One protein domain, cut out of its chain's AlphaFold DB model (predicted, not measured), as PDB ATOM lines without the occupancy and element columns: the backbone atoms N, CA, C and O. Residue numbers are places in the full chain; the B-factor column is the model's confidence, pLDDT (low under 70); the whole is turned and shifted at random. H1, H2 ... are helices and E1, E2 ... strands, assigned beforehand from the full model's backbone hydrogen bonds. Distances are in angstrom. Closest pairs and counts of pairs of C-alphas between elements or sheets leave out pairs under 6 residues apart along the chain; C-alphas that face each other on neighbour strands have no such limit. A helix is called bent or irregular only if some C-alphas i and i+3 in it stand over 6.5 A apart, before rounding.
ATOM      1  N   ALA A  40     -46.716  33.805 -17.531       78.88
ATOM      2  CA  ALA A  40     -46.092  33.370 -16.296       78.88
ATOM      3  C   ALA A  40     -45.639  31.913 -16.443       78.88
ATOM      4  O   ALA A  40     -46.353  31.104 -17.030       78.88
ATOM      5  N   SER A  41     -44.474  31.584 -15.892       82.50
ATOM      6  CA  SER A  41     -43.940  30.223 -15.856       82.50
ATOM      7  C   SER A  41     -43.551  29.862 -14.427       82.50
ATOM      8  O   SER A  41     -43.022  30.686 -13.685       82.50
ATOM      9  N   ASN A  42     -43.749  28.614 -14.030       88.56
ATOM     10  CA  ASN A  42     -43.187  28.095 -12.789       88.56
ATOM     11  C   ASN A  42     -41.686  27.738 -12.973       88.56
ATOM     12  O   ASN A  42     -41.192  27.639 -14.101       88.56
ATOM     13  N   PRO A  43     -40.926  27.500 -11.886       89.56
ATOM     14  CA  PRO A  43     -39.491  27.219 -11.991       89.56
ATOM     15  C   PRO A  43     -39.117  25.911 -12.713       89.56
ATOM     16  O   PRO A  43     -37.947  25.724 -13.063       89.56
ATOM     17  N   LEU A  44     -40.061  24.980 -12.906       90.69
ATOM     18  CA  LEU A  44     -39.870  23.763 -13.707       90.69
ATOM     19  C   LEU A  44     -39.960  24.070 -15.203       90.69
ATOM     20  O   LEU A  44     -39.166  23.540 -15.981       90.69
ATOM     21  N   ASP A  45     -40.896  24.932 -15.595       89.31
ATOM     22  CA  ASP A  45     -41.175  25.286 -16.991       89.31
ATOM     23  C   ASP A  45     -39.917  25.798 -17.698       89.31
ATOM     24  O   ASP A  45     -39.622  25.449 -18.843       89.31
ATOM     25  N   TRP A  46     -39.090  26.525 -16.951       87.81
ATOM     26  CA  TRP A  46     -37.782  27.026 -17.363       87.81
ATOM     27  C   TRP A  46     -36.790  25.932 -17.770       87.81
ATOM     28  O   TRP A  46     -35.922  26.156 -18.615       87.81
ATOM     29  N   LEU A  47     -36.888  24.749 -17.160       89.06
ATOM     30  CA  LEU A  47     -35.972  23.630 -17.382       89.06
ATOM     31  C   LEU A  47     -36.330  22.828 -18.628       89.06
ATOM     32  O   LEU A  47     -35.450  22.205 -19.219       89.06
ATOM     33  N   ILE A  48     -37.604  22.845 -19.014       88.00
ATOM     34  CA  ILE A  48     -38.147  22.105 -20.160       88.00
ATOM     35  C   ILE A  48     -38.520  23.022 -21.332       88.00
ATOM     36  O   ILE A  48     -38.772  22.545 -22.433       88.00
ATOM     37  N   GLY A  49     -38.462  24.340 -21.136       83.69
ATOM     38  CA  GLY A  49     -38.627  25.331 -22.194       83.69
ATOM     39  C   GLY A  49     -40.078  25.553 -22.597       83.69
ATOM     40  O   GLY A  49     -40.343  25.741 -23.786       83.69
ATOM     41  N   ILE A  50     -40.996  25.505 -21.631       82.50
ATOM     42  CA  ILE A  50     -42.401  25.887 -21.824       82.50
ATOM     43  C   ILE A  50     -42.666  27.266 -21.210       82.50
ATOM     44  O   ILE A  50     -41.850  27.763 -20.432       82.50
ATOM     45  N   ASP A  51     -43.767  27.895 -21.628       76.81
ATOM     46  CA  ASP A  51     -44.221  29.201 -21.132       76.81
ATOM     47  C   ASP A  51     -43.138  30.288 -21.170       76.81
ATOM     48  O   ASP A  51     -42.983  31.087 -20.246       76.81
ATOM     49  N   SER A  52     -42.357  30.298 -22.257       70.81
ATOM     50  CA  SER A  52     -41.273  31.249 -22.470       70.81
ATOM     51  C   SER A  52     -41.790  32.656 -22.772       70.81
ATOM     52  O   SER A  52     -42.680  32.864 -23.597       70.81
ATOM     53  N   PHE A  53     -41.175  33.645 -22.127       70.50
ATOM     54  CA  PHE A  53     -41.466  35.054 -22.355       70.50
ATOM     55  C   PHE A  53     -41.178  35.457 -23.811       70.50
ATOM     56  O   PHE A  53     -40.081  35.235 -24.315       70.50
ATOM     57  N   VAL A  54     -42.141  36.100 -24.474       66.38
ATOM     58  CA  VAL A  54     -41.973  36.704 -25.803       66.38
ATOM     59  C   VAL A  54     -41.680  38.192 -25.651       66.38
ATOM     60  O   VAL A  54     -42.496  38.931 -25.106       66.38
ATOM     61  N   ASN A  55     -40.541  38.655 -26.164       61.47
ATOM     62  CA  ASN A  55     -40.290  40.085 -26.299       61.47
ATOM     63  C   ASN A  55     -41.218  40.679 -27.367       61.47
ATOM     64  O   ASN A  55     -41.338  40.123 -28.459       61.47
ATOM     65  N   ASN A  56     -41.792  41.851 -27.077       64.19
ATOM     66  CA  ASN A  56     -42.611  42.658 -27.997       64.19
ATOM     67  C   ASN A  56     -41.769  43.319 -29.110       64.19
ATOM     68  O   ASN A  56     -41.819  44.529 -29.319       64.19
ATOM     69  N   VAL A  57     -40.956  42.532 -29.807       58.22
ATOM     70  CA  VAL A  57     -40.208  42.936 -31.001       58.22
ATOM     71  C   VAL A  57     -40.736  42.149 -32.198       58.22
ATOM     72  O   VAL A  57     -41.207  41.029 -32.032       58.22
ATOM     73  N   THR A  58     -40.680  42.729 -33.397       64.12
ATOM     74  CA  THR A  58     -41.086  42.054 -34.640       64.12
ATOM     75  C   THR A  58     -39.829  41.775 -35.472       64.12
ATOM     76  O   THR A  58     -39.189  42.738 -35.898       64.12
ATOM     77  N   PRO A  59     -39.450  40.504 -35.712       62.34
ATOM     78  CA  PRO A  59     -40.151  39.276 -35.325       62.34
ATOM     79  C   PRO A  59     -40.029  38.943 -33.822       62.34
ATOM     80  O   PRO A  59     -39.030  39.328 -33.208       62.34
ATOM     81  N   PRO A  60     -41.002  38.209 -33.239       64.00
ATOM     82  CA  PRO A  60     -41.007  37.862 -31.817       64.00
ATOM     83  C   PRO A  60     -39.719  37.153 -31.393       64.00
ATOM     84  O   PRO A  60     -39.364  36.113 -31.948       64.00
ATOM     85  N   LEU A  61     -39.031  37.683 -30.378       64.06
ATOM     86  CA  LEU A  61     -37.864  37.033 -29.777       64.06
ATOM     87  C   LEU A  61     -38.251  36.406 -28.442       64.06
ATOM     88  O   LEU A  61     -38.607  37.114 -27.501       64.06
ATOM     89  N   TYR A  62     -38.141  35.087 -28.339       70.94
ATOM     90  CA  TYR A  62     -38.420  34.373 -27.097       70.94
ATOM     91  C   TYR A  62     -37.220  34.478 -26.151       70.94
ATOM     92  O   TYR A  62     -36.121  34.014 -26.454       70.94
ATOM     93  N   ALA A  63     -37.433  35.086 -24.989       69.50
ATOM     94  CA  ALA A  63     -36.495  35.094 -23.883       69.50
ATOM     95  C   ALA A  63     -36.627  33.774 -23.116       69.50
ATOM     96  O   ALA A  63     -37.450  33.625 -22.211       69.50
ATOM     97  N   MET A  64     -35.806  32.803 -23.500       75.44
ATOM     98  CA  MET A  64     -35.698  31.523 -22.816       75.44
ATOM     99  C   MET A  64     -34.235  31.162 -22.579       75.44
ATOM    100  O   MET A  64     -33.356  31.532 -23.359       75.44
ATOM    101  N   GLY A  65     -33.977  30.420 -21.505       77.56
ATOM    102  CA  GLY A  65     -32.677  29.801 -21.280       77.56
ATOM    103  C   GLY A  65     -32.355  28.696 -22.292       77.56
ATOM    104  O   GLY A  65     -32.974  28.577 -23.350       77.56
ATOM    105  N   LEU A  66     -31.392  27.842 -21.943       86.50
ATOM    106  CA  LEU A  66     -31.133  26.602 -22.674       86.50
ATOM    107  C   LEU A  66     -31.800  25.443 -21.910       86.50
ATOM    108  O   LEU A  66     -31.163  24.854 -21.023       86.50
ATOM    109  N   PRO A  67     -33.085  25.137 -22.185       86.88
ATOM    110  CA  PRO A  67     -33.785  24.063 -21.493       86.88
ATOM    111  C   PRO A  67     -33.077  22.729 -21.756       86.88
ATOM    112  O   PRO A  67     -32.321  22.586 -22.713       86.88
ATOM    113  N   GLY A  68     -33.238  21.751 -20.873       89.81
ATOM    114  CA  GLY A  68     -32.450  20.516 -20.885       89.81
ATOM    115  C   GLY A  68     -31.033  20.705 -20.341       89.81
ATOM    116  O   GLY A  68     -30.648  19.994 -19.418       89.81
ATOM    117  N   ALA A  69     -30.262  21.688 -20.814       92.50
ATOM    118  CA  ALA A  69     -28.946  21.983 -20.233       92.50
ATOM    119  C   ALA A  69     -29.075  22.469 -18.781       92.50
ATOM    120  O   ALA A  69     -28.289  22.069 -17.923       92.50
ATOM    121  N   TYR A  70     -30.103  23.270 -18.488       92.38
ATOM    122  CA  TYR A  70     -30.410  23.712 -17.123       92.38
ATOM    123  C   TYR A  70     -30.828  22.538 -16.241       92.38
ATOM    124  O   TYR A  70     -30.336  22.399 -15.123       92.38
ATOM    125  N   LEU A  71     -31.678  21.657 -16.774       93.62
ATOM    126  CA  LEU A  71     -32.111  20.443 -16.089       93.62
ATOM    127  C   LEU A  71     -30.915  19.552 -15.727       93.62
ATOM    128  O   LEU A  71     -30.784  19.118 -14.585       93.62
ATOM    129  N   VAL A  72     -30.014  19.321 -16.683       96.56
ATOM    130  CA  VAL A  72     -28.807  18.510 -16.474       96.56
ATOM    131  C   VAL A  72     -27.857  19.180 -15.482       96.56
ATOM    132  O   VAL A  72     -27.322  18.503 -14.607       96.56
ATOM    133  N   ALA A  73     -27.674  20.499 -15.555       96.50
ATOM    134  CA  ALA A  73     -26.848  21.228 -14.595       96.50
ATOM    135  C   ALA A  73     -27.411  21.146 -13.168       96.50
ATOM    136  O   ALA A  73     -26.650  20.926 -12.226       96.50
ATOM    137  N   LEU A  74     -28.731  21.249 -12.986       96.44
ATOM    138  CA  LEU A  74     -29.368  21.054 -11.680       96.44
ATOM    139  C   LEU A  74     -29.210  19.612 -11.191       96.44
ATOM    140  O   LEU A  74     -28.825  19.400 -10.041       96.44
ATOM    141  N   ALA A  75     -29.415  18.623 -12.063       96.69
ATOM    142  CA  ALA A  75     -29.200  17.219 -11.722       96.69
ATOM    143  C   ALA A  75     -27.752  16.970 -11.268       96.69
ATOM    144  O   ALA A  75     -27.524  16.396 -10.205       96.69
ATOM    145  N   TYR A  76     -26.765  17.468 -12.014       97.44
ATOM    146  CA  TYR A  76     -25.356  17.360 -11.635       97.44
ATOM    147  C   TYR A  76     -25.026  18.140 -10.371       97.44
ATOM    148  O   TYR A  76     -24.209  17.668  -9.586       97.44
ATOM    149  N   SER A  77     -25.686  19.268 -10.117       97.12
ATOM    150  CA  SER A  77     -25.529  19.994  -8.855       97.12
ATOM    151  C   SER A  77     -25.928  19.127  -7.665       97.12
ATOM    152  O   SER A  77     -25.159  19.007  -6.714       97.12
ATOM    153  N   VAL A  78     -27.083  18.456  -7.744       97.25
ATOM    154  CA  VAL A  78     -27.536  17.524  -6.697       97.25
ATOM    155  C   VAL A  78     -26.537  16.379  -6.530       97.25
ATOM    156  O   VAL A  78     -26.119  16.083  -5.412       97.25
ATOM    157  N   MET A  79     -26.093  15.771  -7.633       96.81
ATOM    158  CA  MET A  79     -25.135  14.658  -7.604       96.81
ATOM    159  C   MET A  79     -23.756  15.050  -7.047       96.81
ATOM    160  O   MET A  79     -23.094  14.221  -6.424       96.81
ATOM    161  N   LEU A  80     -23.312  16.288  -7.277       96.00
ATOM    162  CA  LEU A  80     -22.050  16.828  -6.761       96.00
ATOM    163  C   LEU A  80     -22.124  17.152  -5.267       96.00
ATOM    164  O   LEU A  80     -21.088  17.171  -4.610       96.00
ATOM    165  N   ILE A  81     -23.307  17.421  -4.718       93.88
ATOM    166  CA  ILE A  81     -23.474  17.759  -3.298       93.88
ATOM    167  C   ILE A  81     -23.748  16.509  -2.467       93.88
ATOM    168  O   ILE A  81     -23.200  16.383  -1.370       93.88
ATOM    169  N   GLU A  82     -24.544  15.571  -2.984       94.50
ATOM    170  CA  GLU A  82     -24.901  14.349  -2.266       94.50
ATOM    171  C   GLU A  82     -23.652  13.463  -2.061       94.50
ATOM    172  O   GLU A  82     -23.056  13.006  -3.042       94.50
ATOM    173  N   PRO A  83     -23.211  13.213  -0.810       90.69
ATOM    174  CA  PRO A  83     -21.932  12.556  -0.543       90.69
ATOM    175  C   PRO A  83     -21.780  11.162  -1.164       90.69
ATOM    176  O   PRO A  83     -20.698  10.840  -1.669       90.69
ATOM    177  N   HIS A  84     -22.835  10.340  -1.162       90.81
ATOM    178  CA  HIS A  84     -22.772   8.962  -1.659       90.81
ATOM    179  C   HIS A  84     -22.673   8.902  -3.188       90.81
ATOM    180  O   HIS A  84     -21.966   8.063  -3.747       90.81
ATOM    181  N   VAL A  85     -23.386   9.765  -3.903       92.19
ATOM    182  CA  VAL A  85     -23.330   9.914  -5.357       92.19
ATOM    183  C   VAL A  85     -22.018  10.578  -5.748       92.19
ATOM    184  O   VAL A  85     -21.331  10.057  -6.628       92.19
ATOM    185  N   LYS A  86     -21.607  11.637  -5.040       92.25
ATOM    186  CA  LYS A  86     -20.323  12.313  -5.253       92.25
ATOM    187  C   LYS A  86     -19.168  11.324  -5.201       92.25
ATOM    188  O   LYS A  86     -18.430  11.205  -6.174       92.25
ATOM    189  N   GLY A  87     -19.063  10.548  -4.121       90.88
ATOM    190  CA  GLY A  87     -18.005   9.547  -3.949       90.88
ATOM    191  C   GLY A  87     -18.011   8.443  -5.014       90.88
ATOM    192  O   GLY A  87     -16.972   7.832  -5.275       90.88
ATOM    193  N   ARG A  88     -19.147   8.198  -5.679       93.06
ATOM    194  CA  ARG A  88     -19.268   7.210  -6.762       93.06
ATOM    195  C   ARG A  88     -18.925   7.776  -8.136       93.06
ATOM    196  O   ARG A  88     -18.261   7.088  -8.909       93.06
ATOM    197  N   LEU A  89     -19.367   8.993  -8.445       95.38
ATOM    198  CA  LEU A  89     -19.332   9.547  -9.803       95.38
ATOM    199  C   LEU A  89     -18.193  10.543 -10.035       95.38
ATOM    200  O   LEU A  89     -17.700  10.634 -11.161       95.38
ATOM    201  N   PHE A  90     -17.740  11.246  -8.997       96.50
ATOM    202  CA  PHE A  90     -16.790  12.350  -9.119       96.50
ATOM    203  C   PHE A  90     -15.552  12.143  -8.234       96.50
ATOM    204  O   PHE A  90     -15.604  11.527  -7.170       96.50
ATOM    205  N   ASN A  91     -14.405  12.620  -8.706       95.50
ATOM    206  CA  ASN A  91     -13.193  12.797  -7.911       95.50
ATOM    207  C   ASN A  91     -13.413  13.883  -6.849       95.50
ATOM    208  O   ASN A  91     -14.444  14.554  -6.845       95.50
ATOM    209  N   GLU A  92     -12.441  14.071  -5.956       91.75
ATOM    210  CA  GLU A  92     -12.525  15.113  -4.932       91.75
ATOM    211  C   GLU A  92     -12.778  16.498  -5.546       91.75
ATOM    212  O   GLU A  92     -12.138  16.898  -6.527       91.75
ATOM    213  N   VAL A  93     -13.744  17.197  -4.948       90.94
ATOM    214  CA  VAL A  93     -14.216  18.531  -5.327       90.94
ATOM    215  C   VAL A  93     -13.962  19.453  -4.144       90.94
ATOM    216  O   VAL A  93     -14.377  19.148  -3.022       90.94
ATOM    217  N   ASN A  94     -13.276  20.566  -4.384       90.88
ATOM    218  CA  ASN A  94     -12.993  21.548  -3.339       90.88
ATOM    219  C   ASN A  94     -14.281  22.305  -2.953       90.88
ATOM    220  O   ASN A  94     -15.174  22.489  -3.779       90.88
ATOM    221  N   ILE A  95     -14.371  22.802  -1.717       86.50
ATOM    222  CA  ILE A  95     -15.480  23.650  -1.259       86.50
ATOM    223  C   ILE A  95     -15.694  24.887  -2.147       86.50
ATOM    224  O   ILE A  95     -16.835  25.256  -2.418       86.50
ATOM    225  N   ASN A  96     -14.612  25.472  -2.673       89.69
ATOM    226  CA  ASN A  96     -14.684  26.612  -3.591       89.69
ATOM    227  C   ASN A  96     -15.317  26.240  -4.934       89.69
ATOM    228  O   ASN A  96     -15.970  27.071  -5.552       89.69
ATOM    229  N   GLU A  97     -15.136  25.001  -5.387       91.75
ATOM    230  CA  GLU A  97     -15.768  24.502  -6.611       91.75
ATOM    231  C   GLU A  97     -17.232  24.140  -6.351       91.75
ATOM    232  O   GLU A  97     -18.090  24.377  -7.198       91.75
ATOM    233  N   LEU A  98     -17.532  23.614  -5.158       92.56
ATOM    234  CA  LEU A  98     -18.884  23.248  -4.742       92.56
ATOM    235  C   LEU A  98     -19.805  24.469  -4.572       92.56
ATOM    236  O   LEU A  98     -21.022  24.324  -4.668       92.56
ATOM    237  N   SER A  99     -19.256  25.673  -4.379       92.50
ATOM    238  CA  SER A  99     -20.066  26.896  -4.289       92.50
ATOM    239  C   SER A  99     -20.899  27.142  -5.552       92.50
ATOM    240  O   SER A  99     -22.009  27.656  -5.445       92.50
ATOM    241  N   ILE A 100     -20.423  26.723  -6.728       93.25
ATOM    242  CA  ILE A 100     -21.116  26.896  -8.013       93.25
ATOM    243  C   ILE A 100     -22.434  26.092  -8.048       93.25
ATOM    244  O   ILE A 100     -23.493  26.721  -8.144       93.25
ATOM    245  N   PRO A 101     -22.429  24.745  -7.926       95.06
ATOM    246  CA  PRO A 101     -23.663  23.959  -7.918       95.06
ATOM    247  C   PRO A 101     -24.570  24.281  -6.723       95.06
ATOM    248  O   PRO A 101     -25.792  24.262  -6.859       95.06
ATOM    249  N   VAL A 102     -23.998  24.629  -5.562       95.19
ATOM    250  CA  VAL A 102     -24.783  25.062  -4.394       95.19
ATOM    251  C   VAL A 102     -25.522  26.363  -4.688       95.19
ATOM    252  O   VAL A 102     -26.712  26.462  -4.396       95.19
ATOM    253  N   THR A 103     -24.856  27.345  -5.297       93.69
ATOM    254  CA  THR A 103     -25.479  28.627  -5.655       93.69
ATOM    255  C   THR A 103     -26.587  28.416  -6.679       93.69
ATOM    256  O   THR A 103     -27.686  28.932  -6.494       93.69
ATOM    257  N   LEU A 104     -26.342  27.601  -7.712       94.56
ATOM    258  CA  LEU A 104     -27.348  27.279  -8.728       94.56
ATOM    259  C   LEU A 104     -28.613  26.667  -8.106       94.56
ATOM    260  O   LEU A 104     -29.717  27.145  -8.368       94.56
ATOM    261  N   LEU A 105     -28.458  25.653  -7.247       95.25
ATOM    262  CA  LEU A 105     -29.592  25.038  -6.550       95.25
ATOM    263  C   LEU A 105     -30.275  25.997  -5.584       95.25
ATOM    264  O   LEU A 105     -31.496  25.990  -5.502       95.25
ATOM    265  N   THR A 106     -29.513  26.823  -4.869       94.25
ATOM    266  CA  THR A 106     -30.073  27.783  -3.910       94.25
ATOM    267  C   THR A 106     -30.963  28.796  -4.616       94.25
ATOM    268  O   THR A 106     -32.072  29.047  -4.158       94.25
ATOM    269  N   ILE A 107     -30.520  29.333  -5.757       91.62
ATOM    270  CA  ILE A 107     -31.328  30.260  -6.557       91.62
ATOM    271  C   ILE A 107     -32.593  29.553  -7.062       91.62
ATOM    272  O   ILE A 107     -33.694  30.069  -6.895       91.62
ATOM    273  N   TRP A 108     -32.458  28.352  -7.635       93.31
ATOM    274  CA  TRP A 108     -33.607  27.608  -8.165       93.31
ATOM    275  C   TRP A 108     -34.630  27.233  -7.079       93.31
ATOM    276  O   TRP A 108     -35.830  27.421  -7.270       93.31
ATOM    277  N   LEU A 109     -34.174  26.774  -5.911       94.06
ATOM    278  CA  LEU A 109     -35.035  26.500  -4.755       94.06
ATOM    279  C   LEU A 109     -35.634  27.780  -4.159       94.06
ATOM    280  O   LEU A 109     -36.764  27.755  -3.681       94.06
ATOM    281  N   GLY A 110     -34.916  28.902  -4.218       91.31
ATOM    282  CA  GLY A 110     -35.432  30.214  -3.829       91.31
ATOM    283  C   GLY A 110     -36.638  30.630  -4.670       91.31
ATOM    284  O   GLY A 110     -37.641  31.076  -4.119       91.31
ATOM    285  N   PHE A 111     -36.595  30.397  -5.985       90.69
ATOM    286  CA  PHE A 111     -37.750  30.636  -6.856       90.69
ATOM    287  C   PHE A 111     -38.930  29.711  -6.548       90.69
ATOM    288  O   PHE A 111     -40.070  30.162  -6.580       90.69
ATOM    289  N   TRP A 112     -38.684  28.448  -6.186       92.69
ATOM    290  CA  TRP A 112     -39.752  27.566  -5.699       92.69
ATOM    291  C   TRP A 112     -40.382  28.062  -4.405       92.69
ATOM    292  O   TRP A 112     -41.601  28.040  -4.278       92.69
ATOM    293  N   LEU A 113     -39.570  28.523  -3.453       91.00
ATOM    294  CA  LEU A 113     -40.076  29.095  -2.211       91.00
ATOM    295  C   LEU A 113     -40.991  30.290  -2.499       91.00
ATOM    296  O   LEU A 113     -42.103  30.330  -1.989       91.00
ATOM    297  N   ILE A 114     -40.555  31.215  -3.355       88.06
ATOM    298  CA  ILE A 114     -41.356  32.370  -3.787       88.06
ATOM    299  C   ILE A 114     -42.669  31.916  -4.442       88.06
ATOM    300  O   ILE A 114     -43.740  32.396  -4.072       88.06
ATOM    301  N   TYR A 115     -42.596  30.937  -5.348       88.06
ATOM    302  CA  TYR A 115     -43.768  30.369  -6.011       88.06
ATOM    303  C   TYR A 115     -44.776  29.791  -5.005       88.06
ATOM    304  O   TYR A 115     -45.974  30.059  -5.086       88.06
ATOM    305  N   PHE A 116     -44.300  29.046  -4.002       88.00
ATOM    306  CA  PHE A 116     -45.150  28.483  -2.948       88.00
ATOM    307  C   PHE A 116     -45.693  29.524  -1.963       88.00
ATOM    308  O   PHE A 116     -46.742  29.293  -1.364       88.00
ATOM    309  N   LEU A 117     -45.025  30.670  -1.808       87.88
ATOM    310  CA  LEU A 117     -45.517  31.801  -1.017       87.88
ATOM    311  C   LEU A 117     -46.626  32.599  -1.731       87.88
ATOM    312  O   LEU A 117     -47.161  33.542  -1.151       87.88
ATOM    313  N   GLY A 118     -47.014  32.194  -2.944       80.38
ATOM    314  CA  GLY A 118     -48.178  32.716  -3.660       80.38
ATOM    315  C   GLY A 118     -47.848  33.646  -4.822       80.38
ATOM    316  O   GLY A 118     -48.769  34.134  -5.475       80.38
ATOM    317  N   ASP A 119     -46.567  33.880  -5.117       80.88
ATOM    318  CA  ASP A 119     -46.176  34.613  -6.320       80.88
ATOM    319  C   ASP A 119     -46.081  33.672  -7.524       80.88
ATOM    320  O   ASP A 119     -45.059  33.045  -7.802       80.88
ATOM    321  N   THR A 120     -47.184  33.585  -8.261       75.44
ATOM    322  CA  THR A 120     -47.269  32.803  -9.498       75.44
ATOM    323  C   THR A 120     -46.852  33.600 -10.734       75.44
ATOM    324  O   THR A 120     -47.047  33.117 -11.843       75.44
ATOM    325  N   THR A 121     -46.306  34.813 -10.587       77.38
ATOM    326  CA  THR A 121     -45.941  35.706 -11.707       77.38
ATOM    327  C   THR A 121     -44.449  35.686 -12.015       77.38
ATOM    328  O   THR A 121     -43.829  36.696 -12.350       77.38
ATOM    329  N   LEU A 122     -43.853  34.502 -11.912       79.75
ATOM    330  CA  LEU A 122     -42.458  34.293 -12.250       79.75
ATOM    331  C   LEU A 122     -42.281  34.293 -13.775       79.75
ATOM    332  O   LEU A 122     -42.975  33.588 -14.504       79.75
ATOM    333  N   TYR A 123     -41.341  35.096 -14.270       78.44
ATOM    334  CA  TYR A 123     -41.102  35.247 -15.704       78.44
ATOM    335  C   TYR A 123     -39.868  34.474 -16.153       78.44
ATOM    336  O   TYR A 123     -38.857  34.421 -15.452       78.44
ATOM    337  N   SER A 124     -39.887  33.956 -17.379       76.56
ATOM    338  CA  SER A 124     -38.786  33.143 -17.913       76.56
ATOM    339  C   SER A 124     -37.464  33.905 -18.076       76.56
ATOM    340  O   SER A 124     -36.416  33.276 -18.120       76.56
ATOM    341  N   TYR A 125     -37.445  35.244 -18.100       76.44
ATOM    342  CA  TYR A 125     -36.175  35.988 -18.106       76.44
ATOM    343  C   TYR A 125     -35.420  35.900 -16.768       76.44
ATOM    344  O   TYR A 125     -34.213  36.144 -16.737       76.44
ATOM    345  N   TYR A 126     -36.070  35.491 -15.670       80.94
ATOM    346  CA  TYR A 126     -35.390  35.209 -14.397       80.94
ATOM    347  C   TYR A 126     -34.343  34.106 -14.532       80.94
ATOM    348  O   TYR A 126     -33.365  34.078 -13.781       80.94
ATOM    349  N   THR A 127     -34.453  33.271 -15.565       80.75
ATOM    350  CA  THR A 127     -33.436  32.271 -15.865       80.75
ATOM    351  C   THR A 127     -32.094  32.859 -16.295       80.75
ATOM    352  O   THR A 127     -31.102  32.133 -16.313       80.75
ATOM    353  N   MET A 128     -32.008  34.157 -16.613       79.69
ATOM    354  CA  MET A 128     -30.724  34.830 -16.852       79.69
ATOM    355  C   MET A 128     -29.768  34.686 -15.661       79.69
ATOM    356  O   MET A 128     -28.558  34.607 -15.863       79.69
ATOM    357  N   GLN A 129     -30.290  34.552 -14.437       82.31
ATOM    358  CA  GLN A 129     -29.472  34.290 -13.247       82.31
ATOM    359  C   GLN A 129     -28.700  32.961 -13.341       82.31
ATOM    360  O   GLN A 129     -27.629  32.813 -12.752       82.31
ATOM    361  N   PHE A 130     -29.197  32.000 -14.123       87.94
ATOM    362  CA  PHE A 130     -28.545  30.710 -14.342       87.94
ATOM    363  C   PHE A 130     -27.475  30.749 -15.440       87.94
ATOM    364  O   PHE A 130     -26.667  29.822 -15.522       87.94
ATOM    365  N   ALA A 131     -27.441  31.795 -16.274       81.81
ATOM    366  CA  ALA A 131     -26.676  31.815 -17.522       81.81
ATOM    367  C   ALA A 131     -25.173  31.558 -17.328       81.81
ATOM    368  O   ALA A 131     -24.570  30.844 -18.125       81.81
ATOM    369  N   ALA A 132     -24.582  32.082 -16.250       85.25
ATOM    370  CA  ALA A 132     -23.181  31.826 -15.917       85.25
ATOM    371  C   ALA A 132     -22.985  30.515 -15.132       85.25
ATOM    372  O   ALA A 132     -21.995  29.814 -15.323       85.25
ATOM    373  N   LEU A 133     -23.929  30.156 -14.257       92.62
ATOM    374  CA  LEU A 133     -23.783  29.032 -13.325       92.62
ATOM    375  C   LEU A 133     -23.963  27.666 -13.993       92.62
ATOM    376  O   LEU A 133     -23.292  26.701 -13.623       92.62
ATOM    377  N   VAL A 134     -24.840  27.575 -14.991       94.00
ATOM    378  CA  VAL A 134     -25.105  26.344 -15.745       94.00
ATOM    379  C   VAL A 134     -23.855  25.829 -16.464       94.00
ATOM    380  O   VAL A 134     -23.448  24.704 -16.169       94.00
ATOM    381  N   PRO A 135     -23.202  26.593 -17.365       92.62
ATOM    382  CA  PRO A 135     -22.024  26.093 -18.069       92.62
ATOM    383  C   PRO A 135     -20.883  25.767 -17.101       92.62
ATOM    384  O   PRO A 135     -20.220  24.748 -17.274       92.62
ATOM    385  N   LEU A 136     -20.699  26.559 -16.038       94.62
ATOM    386  CA  LEU A 136     -19.694  26.277 -15.009       94.62
ATOM    387  C   LEU A 136     -19.959  24.952 -14.286       94.62
ATOM    388  O   LEU A 136     -19.038  24.161 -14.097       94.62
ATOM    389  N   THR A 137     -21.215  24.677 -13.933       96.50
ATOM    390  CA  THR A 137     -21.606  23.413 -13.297       96.50
ATOM    391  C   THR A 137     -21.375  22.223 -14.225       96.50
ATOM    392  O   THR A 137     -20.829  21.206 -13.798       96.50
ATOM    393  N   LEU A 138     -21.744  22.343 -15.505       96.06
ATOM    394  CA  LEU A 138     -21.522  21.287 -16.495       96.06
ATOM    395  C   LEU A 138     -20.025  21.005 -16.680       96.06
ATOM    396  O   LEU A 138     -19.609  19.847 -16.670       96.06
ATOM    397  N   VAL A 139     -19.207  22.054 -16.802       95.50
ATOM    398  CA  VAL A 139     -17.747  21.932 -16.922       95.50
ATOM    399  C   VAL A 139     -17.143  21.295 -15.674       95.50
ATOM    400  O   VAL A 139     -16.325  20.384 -15.803       95.50
ATOM    401  N   LEU A 140     -17.568  21.711 -14.481       96.06
ATOM    402  CA  LEU A 140     -17.112  21.125 -13.222       96.06
ATOM    403  C   LEU A 140     -17.469  19.636 -13.127       96.06
ATOM    404  O   LEU A 140     -16.618  18.815 -12.790       96.06
ATOM    405  N   ALA A 141     -18.706  19.268 -13.466       96.62
ATOM    406  CA  ALA A 141     -19.133  17.874 -13.474       96.62
ATOM    407  C   ALA A 141     -18.281  17.039 -14.445       96.62
ATOM    408  O   ALA A 141     -17.798  15.968 -14.081       96.62
ATOM    409  N   MET A 142     -18.029  17.541 -15.657       95.38
ATOM    410  CA  MET A 142     -17.194  16.856 -16.651       95.38
ATOM    411  C   MET A 142     -15.722  16.747 -16.231       95.38
ATOM    412  O   MET A 142     -15.091  15.715 -16.481       95.38
ATOM    413  N   SER A 143     -15.165  17.785 -15.603       95.25
ATOM    414  CA  SER A 143     -13.759  17.809 -15.181       95.25
ATOM    415  C   SER A 143     -13.505  16.889 -13.990       95.25
ATOM    416  O   SER A 143     -12.466  16.229 -13.926       95.25
ATOM    417  N   ARG A 144     -14.475  16.790 -13.076       96.31
ATOM    418  CA  ARG A 144     -14.387  15.962 -11.871       96.31
ATOM    419  C   ARG A 144     -14.913  14.547 -12.072       96.31
ATOM    420  O   ARG A 144     -14.690  13.719 -11.199       96.31
ATOM    421  N   ALA A 145     -15.562  14.221 -13.188       97.12
ATOM    422  CA  ALA A 145     -16.092  12.880 -13.419       97.12
ATOM    423  C   ALA A 145     -14.994  11.800 -13.380       97.12
ATOM    424  O   ALA A 145     -13.965  11.893 -14.057       97.12
ATOM    425  N   LYS A 146     -15.241  10.725 -12.622       97.06
ATOM    426  CA  LYS A 146     -14.367   9.546 -12.589       97.06
ATOM    427  C   LYS A 146     -14.322   8.875 -13.964       97.06
ATOM    428  O   LYS A 146     -15.336   8.889 -14.664       97.06
ATOM    429  N   PRO A 147     -13.228   8.181 -14.334       96.19
ATOM    430  CA  PRO A 147     -13.086   7.569 -15.660       96.19
ATOM    431  C   PRO A 147     -14.278   6.696 -16.086       96.19
ATOM    432  O   PRO A 147     -14.737   6.794 -17.217       96.19
ATOM    433  N   LYS A 148     -14.835   5.909 -15.154       94.81
ATOM    434  CA  LYS A 148     -15.989   5.026 -15.406       94.81
ATOM    435  C   LYS A 148     -17.313   5.772 -15.635       94.81
ATOM    436  O   LYS A 148     -18.199   5.244 -16.294       94.81
ATOM    437  N   ALA A 149     -17.456   6.979 -15.085       94.69
ATOM    438  CA  ALA A 149     -18.667   7.799 -15.190       94.69
ATOM    439  C   ALA A 149     -18.553   8.891 -16.266       94.69
ATOM    440  O   ALA A 149     -19.565   9.390 -16.746       94.69
ATOM    441  N   LYS A 150     -17.330   9.254 -16.666       94.62
ATOM    442  CA  LYS A 150     -17.038  10.416 -17.516       94.62
ATOM    443  C   LYS A 150     -17.817  10.427 -18.825       94.62
ATOM    444  O   LYS A 150     -18.374  11.463 -19.176       94.62
ATOM    445  N   ILE A 151     -17.907   9.290 -19.513       95.75
ATOM    446  CA  ILE A 151     -18.653   9.210 -20.773       95.75
ATOM    447  C   ILE A 151     -20.147   9.483 -20.568       95.75
ATOM    448  O   ILE A 151     -20.735  10.243 -21.327       95.75
ATOM    449  N   TRP A 152     -20.740   8.961 -19.492       95.69
ATOM    450  CA  TRP A 152     -22.147   9.184 -19.159       95.69
ATOM    451  C   TRP A 152     -22.423  10.634 -18.767       95.69
ATOM    452  O   TRP A 152     -23.422  11.201 -19.200       95.69
ATOM    453  N   ILE A 153     -21.511  11.258 -18.015       96.62
ATOM    454  CA  ILE A 153     -21.616  12.675 -17.648       96.62
ATOM    455  C   ILE A 153     -21.558  13.574 -18.894       96.62
ATOM    456  O   ILE A 153     -22.344  14.516 -19.024       96.62
ATOM    457  N   ILE A 154     -20.668  13.268 -19.842       94.56
ATOM    458  CA  ILE A 154     -20.568  14.005 -21.108       94.56
ATOM    459  C   ILE A 154     -21.829  13.800 -21.953       94.56
ATOM    460  O   ILE A 154     -22.407  14.776 -22.423       94.56
ATOM    461  N   LEU A 155     -22.290  12.557 -22.110       95.94
ATOM    462  CA  LEU A 155     -23.498  12.254 -22.882       95.94
ATOM    463  C   LEU A 155     -24.734  12.943 -22.300       95.94
ATOM    464  O   LEU A 155     -25.516  13.504 -23.062       95.94
ATOM    465  N   GLY A 156     -24.888  12.970 -20.973       95.50
ATOM    466  CA  GLY A 156     -25.978  13.698 -20.325       95.50
ATOM    467  C   GLY A 156     -25.922  15.202 -20.602       95.50
ATOM    468  O   GLY A 156     -26.938  15.796 -20.955       95.50
ATOM    469  N   ALA A 157     -24.732  15.814 -20.535       94.38
ATOM    470  CA  ALA A 157     -24.554  17.231 -20.861       94.38
ATOM    471  C   ALA A 157     -24.896  17.530 -22.328       94.38
ATOM    472  O   ALA A 157     -25.642  18.469 -22.608       94.38
ATOM    473  N   ILE A 158     -24.412  16.701 -23.259       94.69
ATOM    474  CA  ILE A 158     -24.709  16.826 -24.692       94.69
ATOM    475  C   ILE A 158     -26.209  16.669 -24.942       94.69
ATOM    476  O   ILE A 158     -26.789  17.493 -25.642       94.69
ATOM    477  N   ALA A 159     -26.855  15.664 -24.348       95.12
ATOM    478  CA  ALA A 159     -28.288  15.437 -24.506       95.12
ATOM    479  C   ALA A 159     -29.111  16.649 -24.044       95.12
ATOM    480  O   ALA A 159     -30.015  17.082 -24.758       95.12
ATOM    481  N   GLY A 160     -28.757  17.246 -22.900       93.00
ATOM    482  CA  GLY A 160     -29.401  18.464 -22.407       93.00
ATOM    483  C   GLY A 160     -29.233  19.653 -23.356       93.00
ATOM    484  O   GLY A 160     -30.201  20.354 -23.637       93.00
ATOM    485  N   VAL A 161     -28.028  19.860 -23.893       92.00
ATOM    486  CA  VAL A 161     -27.749  20.938 -24.861       92.00
ATOM    487  C   VAL A 161     -28.504  20.722 -26.173       92.00
ATOM    488  O   VAL A 161     -29.145  21.647 -26.666       92.00
ATOM    489  N   VAL A 162     -28.472  19.506 -26.722       93.81
ATOM    490  CA  VAL A 162     -29.174  19.150 -27.965       93.81
ATOM    491  C   VAL A 162     -30.679  19.336 -27.806       93.81
ATOM    492  O   VAL A 162     -31.318  19.906 -28.690       93.81
ATOM    493  N   TYR A 163     -31.243  18.926 -26.667       92.88
ATOM    494  CA  TYR A 163     -32.641  19.192 -26.347       92.88
ATOM    495  C   TYR A 163     -32.938  20.696 -26.372       92.88
ATOM    496  O   TYR A 163     -33.849  21.122 -27.081       92.88
ATOM    497  N   GLY A 164     -32.132  21.508 -25.684       88.19
ATOM    498  CA  GLY A 164     -32.300  22.961 -25.657       88.19
ATOM    499  C   GLY A 164     -32.279  23.598 -27.041       88.19
ATOM    500  O   GLY A 164     -33.174  24.373 -27.380       88.19
ATOM    501  N   ILE A 165     -31.312  23.202 -27.871       88.19
ATOM    502  CA  ILE A 165     -31.210  23.645 -29.267       88.19
ATOM    503  C   ILE A 165     -32.454  23.224 -30.057       88.19
ATOM    504  O   ILE A 165     -33.000  24.032 -30.802       88.19
ATOM    505  N   SER A 166     -32.944  21.994 -29.883       87.94
ATOM    506  CA  SER A 166     -34.135  21.514 -30.597       87.94
ATOM    507  C   SER A 166     -35.399  22.307 -30.244       87.94
ATOM    508  O   SER A 166     -36.199  22.621 -31.129       87.94
ATOM    509  N   VAL A 167     -35.562  22.693 -28.973       86.75
ATOM    510  CA  VAL A 167     -36.695  23.507 -28.510       86.75
ATOM    511  C   VAL A 167     -36.627  24.905 -29.121       86.75
ATOM    512  O   VAL A 167     -37.619  25.378 -29.679       86.75
ATOM    513  N   GLN A 168     -35.451  25.536 -29.081       82.31
ATOM    514  CA  GLN A 168     -35.228  26.852 -29.682       82.31
ATOM    515  C   GLN A 168     -35.420  26.824 -31.204       82.31
ATOM    516  O   GLN A 168     -36.054  27.717 -31.764       82.31
ATOM    517  N   TRP A 169     -34.949  25.769 -31.876       84.31
ATOM    518  CA  TRP A 169     -35.137  25.581 -33.313       84.31
ATOM    519  C   TRP A 169     -36.612  25.457 -33.691       84.31
ATOM    520  O   TRP A 169     -37.052  26.091 -34.646       84.31
ATOM    521  N   ARG A 170     -37.404  24.690 -32.931       83.88
ATOM    522  CA  ARG A 170     -38.853  24.560 -33.160       83.88
ATOM    523  C   ARG A 170     -39.555  25.916 -33.094       83.88
ATOM    524  O   ARG A 170     -40.403  26.203 -33.935       83.88
ATOM    525  N   ILE A 171     -39.182  26.742 -32.119       78.56
ATOM    526  CA  ILE A 171     -39.716  28.097 -31.957       78.56
ATOM    527  C   ILE A 171     -39.317  28.970 -33.152       78.56
ATOM    528  O   ILE A 171     -40.188  29.552 -33.798       78.56
ATOM    529  N   LEU A 172     -38.031  28.996 -33.514       77.94
ATOM    530  CA  LEU A 172     -37.533  29.753 -34.667       77.94
ATOM    531  C   LEU A 172     -38.230  29.335 -35.972       77.94
ATOM    532  O   LEU A 172     -38.686  30.178 -36.736       77.94
ATOM    533  N   HIS A 173     -38.354  28.033 -36.213       80.94
ATOM    534  CA  HIS A 173     -39.013  27.491 -37.397       80.94
ATOM    535  C   HIS A 173     -40.495  27.886 -37.457       80.94
ATOM    536  O   HIS A 173     -40.983  28.276 -38.515       80.94
ATOM    537  N   SER A 174     -41.207  27.842 -36.324       78.38
ATOM    538  CA  SER A 174     -42.603  28.297 -36.257       78.38
ATOM    539  C   SER A 174     -42.753  29.786 -36.587       78.38
ATOM    540  O   SER A 174     -43.689  30.166 -37.287       78.38
ATOM    541  N   LEU A 175     -41.791  30.614 -36.166       73.38
ATOM    542  CA  LEU A 175     -41.754  32.037 -36.499       73.38
ATOM    543  C   LEU A 175     -41.525  32.268 -37.991       73.38
ATOM    544  O   LEU A 175     -42.238  33.066 -38.592       73.38
ATOM    545  N   ILE A 176     -40.578  31.547 -38.596       78.50
ATOM    546  CA  ILE A 176     -40.298  31.641 -40.036       78.50
ATOM    547  C   ILE A 176     -41.561  31.331 -40.845       78.50
ATOM    548  O   ILE A 176     -41.909  32.106 -41.729       78.50
ATOM    549  N   ILE A 177     -42.281  30.254 -40.507       80.75
ATOM    550  CA  ILE A 177     -43.548  29.902 -41.171       80.75
ATOM    551  C   ILE A 177     -44.604  30.998 -40.996       80.75
ATOM    552  O   ILE A 177     -45.356  31.256 -41.921       80.75
ATOM    553  N   SER A 178     -44.681  31.639 -39.828       74.12
ATOM    554  CA  SER A 178     -45.694  32.676 -39.578       74.12
ATOM    555  C   SER A 178     -45.464  33.990 -40.336       74.12
ATOM    556  O   SER A 178     -46.378  34.807 -40.412       74.12
ATOM    557  N   ILE A 179     -44.248  34.214 -40.845       75.19
ATOM    558  CA  ILE A 179     -43.838  35.453 -41.526       75.19
ATOM    559  C   ILE A 179     -43.749  35.262 -43.052       75.19
ATOM    560  O   ILE A 179     -43.790  36.252 -43.783       75.19
ATOM    561  N   ALA A 180     -43.601  34.018 -43.523       67.81
ATOM    562  CA  ALA A 180     -43.551  33.646 -44.941       67.81
ATOM    563  C   ALA A 180     -44.953  33.522 -45.556       67.81
ATOM    564  O   ALA A 180     -45.092  33.907 -46.738       67.81
TER     565      ALA A 180
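What this domain is: This is residues 40 to 180 of the 180 residues of an uncharacterized protein of Caldivirga sp (UniProt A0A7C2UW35). A small two-stranded hairpin, E1 and E2, lies at one end of a flat, helical body, and the long helix H7 runs along one side for most of its length. H2 sits in the middle, packing on H7, on H6 and on H4, which crosses it steeply; H3 is at the end away from the hairpin. The printed part has 141 residues with seven named helices and two strands, in the order H1 E1 E2 H2 H3 H4 H5 H6 H7; the sheet E1 - E2 is antiparallel and the class is mostly helix. The whole is compact, with a radius of gyration of the C-alphas of 16.6 A and spans of 52 by 36 by 19 A.

Where its parts are: E1 is residues 53 to 55, 6.5 A long, and E2 is residues 61 to 63, 6.4 A. H1, residues 45 to 48, begins at C-alpha 45, (-41.175, 25.286, -16.991). H2 is residues 69 to 81, 18.3 A; H3 is residues 83 to 89. H4, residues 95 to 116, is 30.1 A long with a kink of 31 degrees near residue 102. H5 is residues 124 to 130, and H6 is residues 133 to 144, 16.2 A. H7, residues 147 to 179, spans 48.9 A and ends at C-alpha 179, (-43.838, 35.453, -41.526); it is irregular, with C-alphas 148 and 151 7.3 A apart.

How they stand to each other: E1 and E2 form a hairpin, with N 55 and O 61 2.8 A apart, within hydrogen-bond range. The closest C-alphas of E1 and H5 are those of Phe 53 and Ser 124, 5.5 A. H2 is the hub, touching five helices. With residues 69 to 73 it touches H7, closest C-alphas Ala 69 and Gly 160, 4.2 A, at a shallow tilt of 25 degrees, opposite ways. H2 touches H4 at Ser 77 and Pro 101, closest C-alphas 4.5 A, at a steep tilt of 62 degrees. H2 touches H6 at Ala 73 and Val 134, closest C-alphas 5.5 A, and H1 at Leu 47 and Leu 71, closest C-alphas 5.2 A. H2 and H3 only just touch, only at the corner, with 3 pairs of C-alphas within 8 A, the closest Leu 80 and Lys 86, 5.1 A. H6 and H7 form a helical hairpin, closest C-alphas Met 142 and Ile 153, 6.2 A. H4 and H7 are apart. Each O i to N i+4 pair is within hydrogen-bond range in H2, H3 and H6, against 16 of 18 in H4, 27 of 29 in H7 and 0 of 3 in H5, where 4 of 4 O i to N i+3 pairs are; H1 is too short for such a pair.

The domain as a whole: The C-alphas farthest apart are those of His 84 and Ala 180, 54.0 A. The printed part has no cut and no long link. Residues 54 to 61, 63 and 180 have pLDDT under 70.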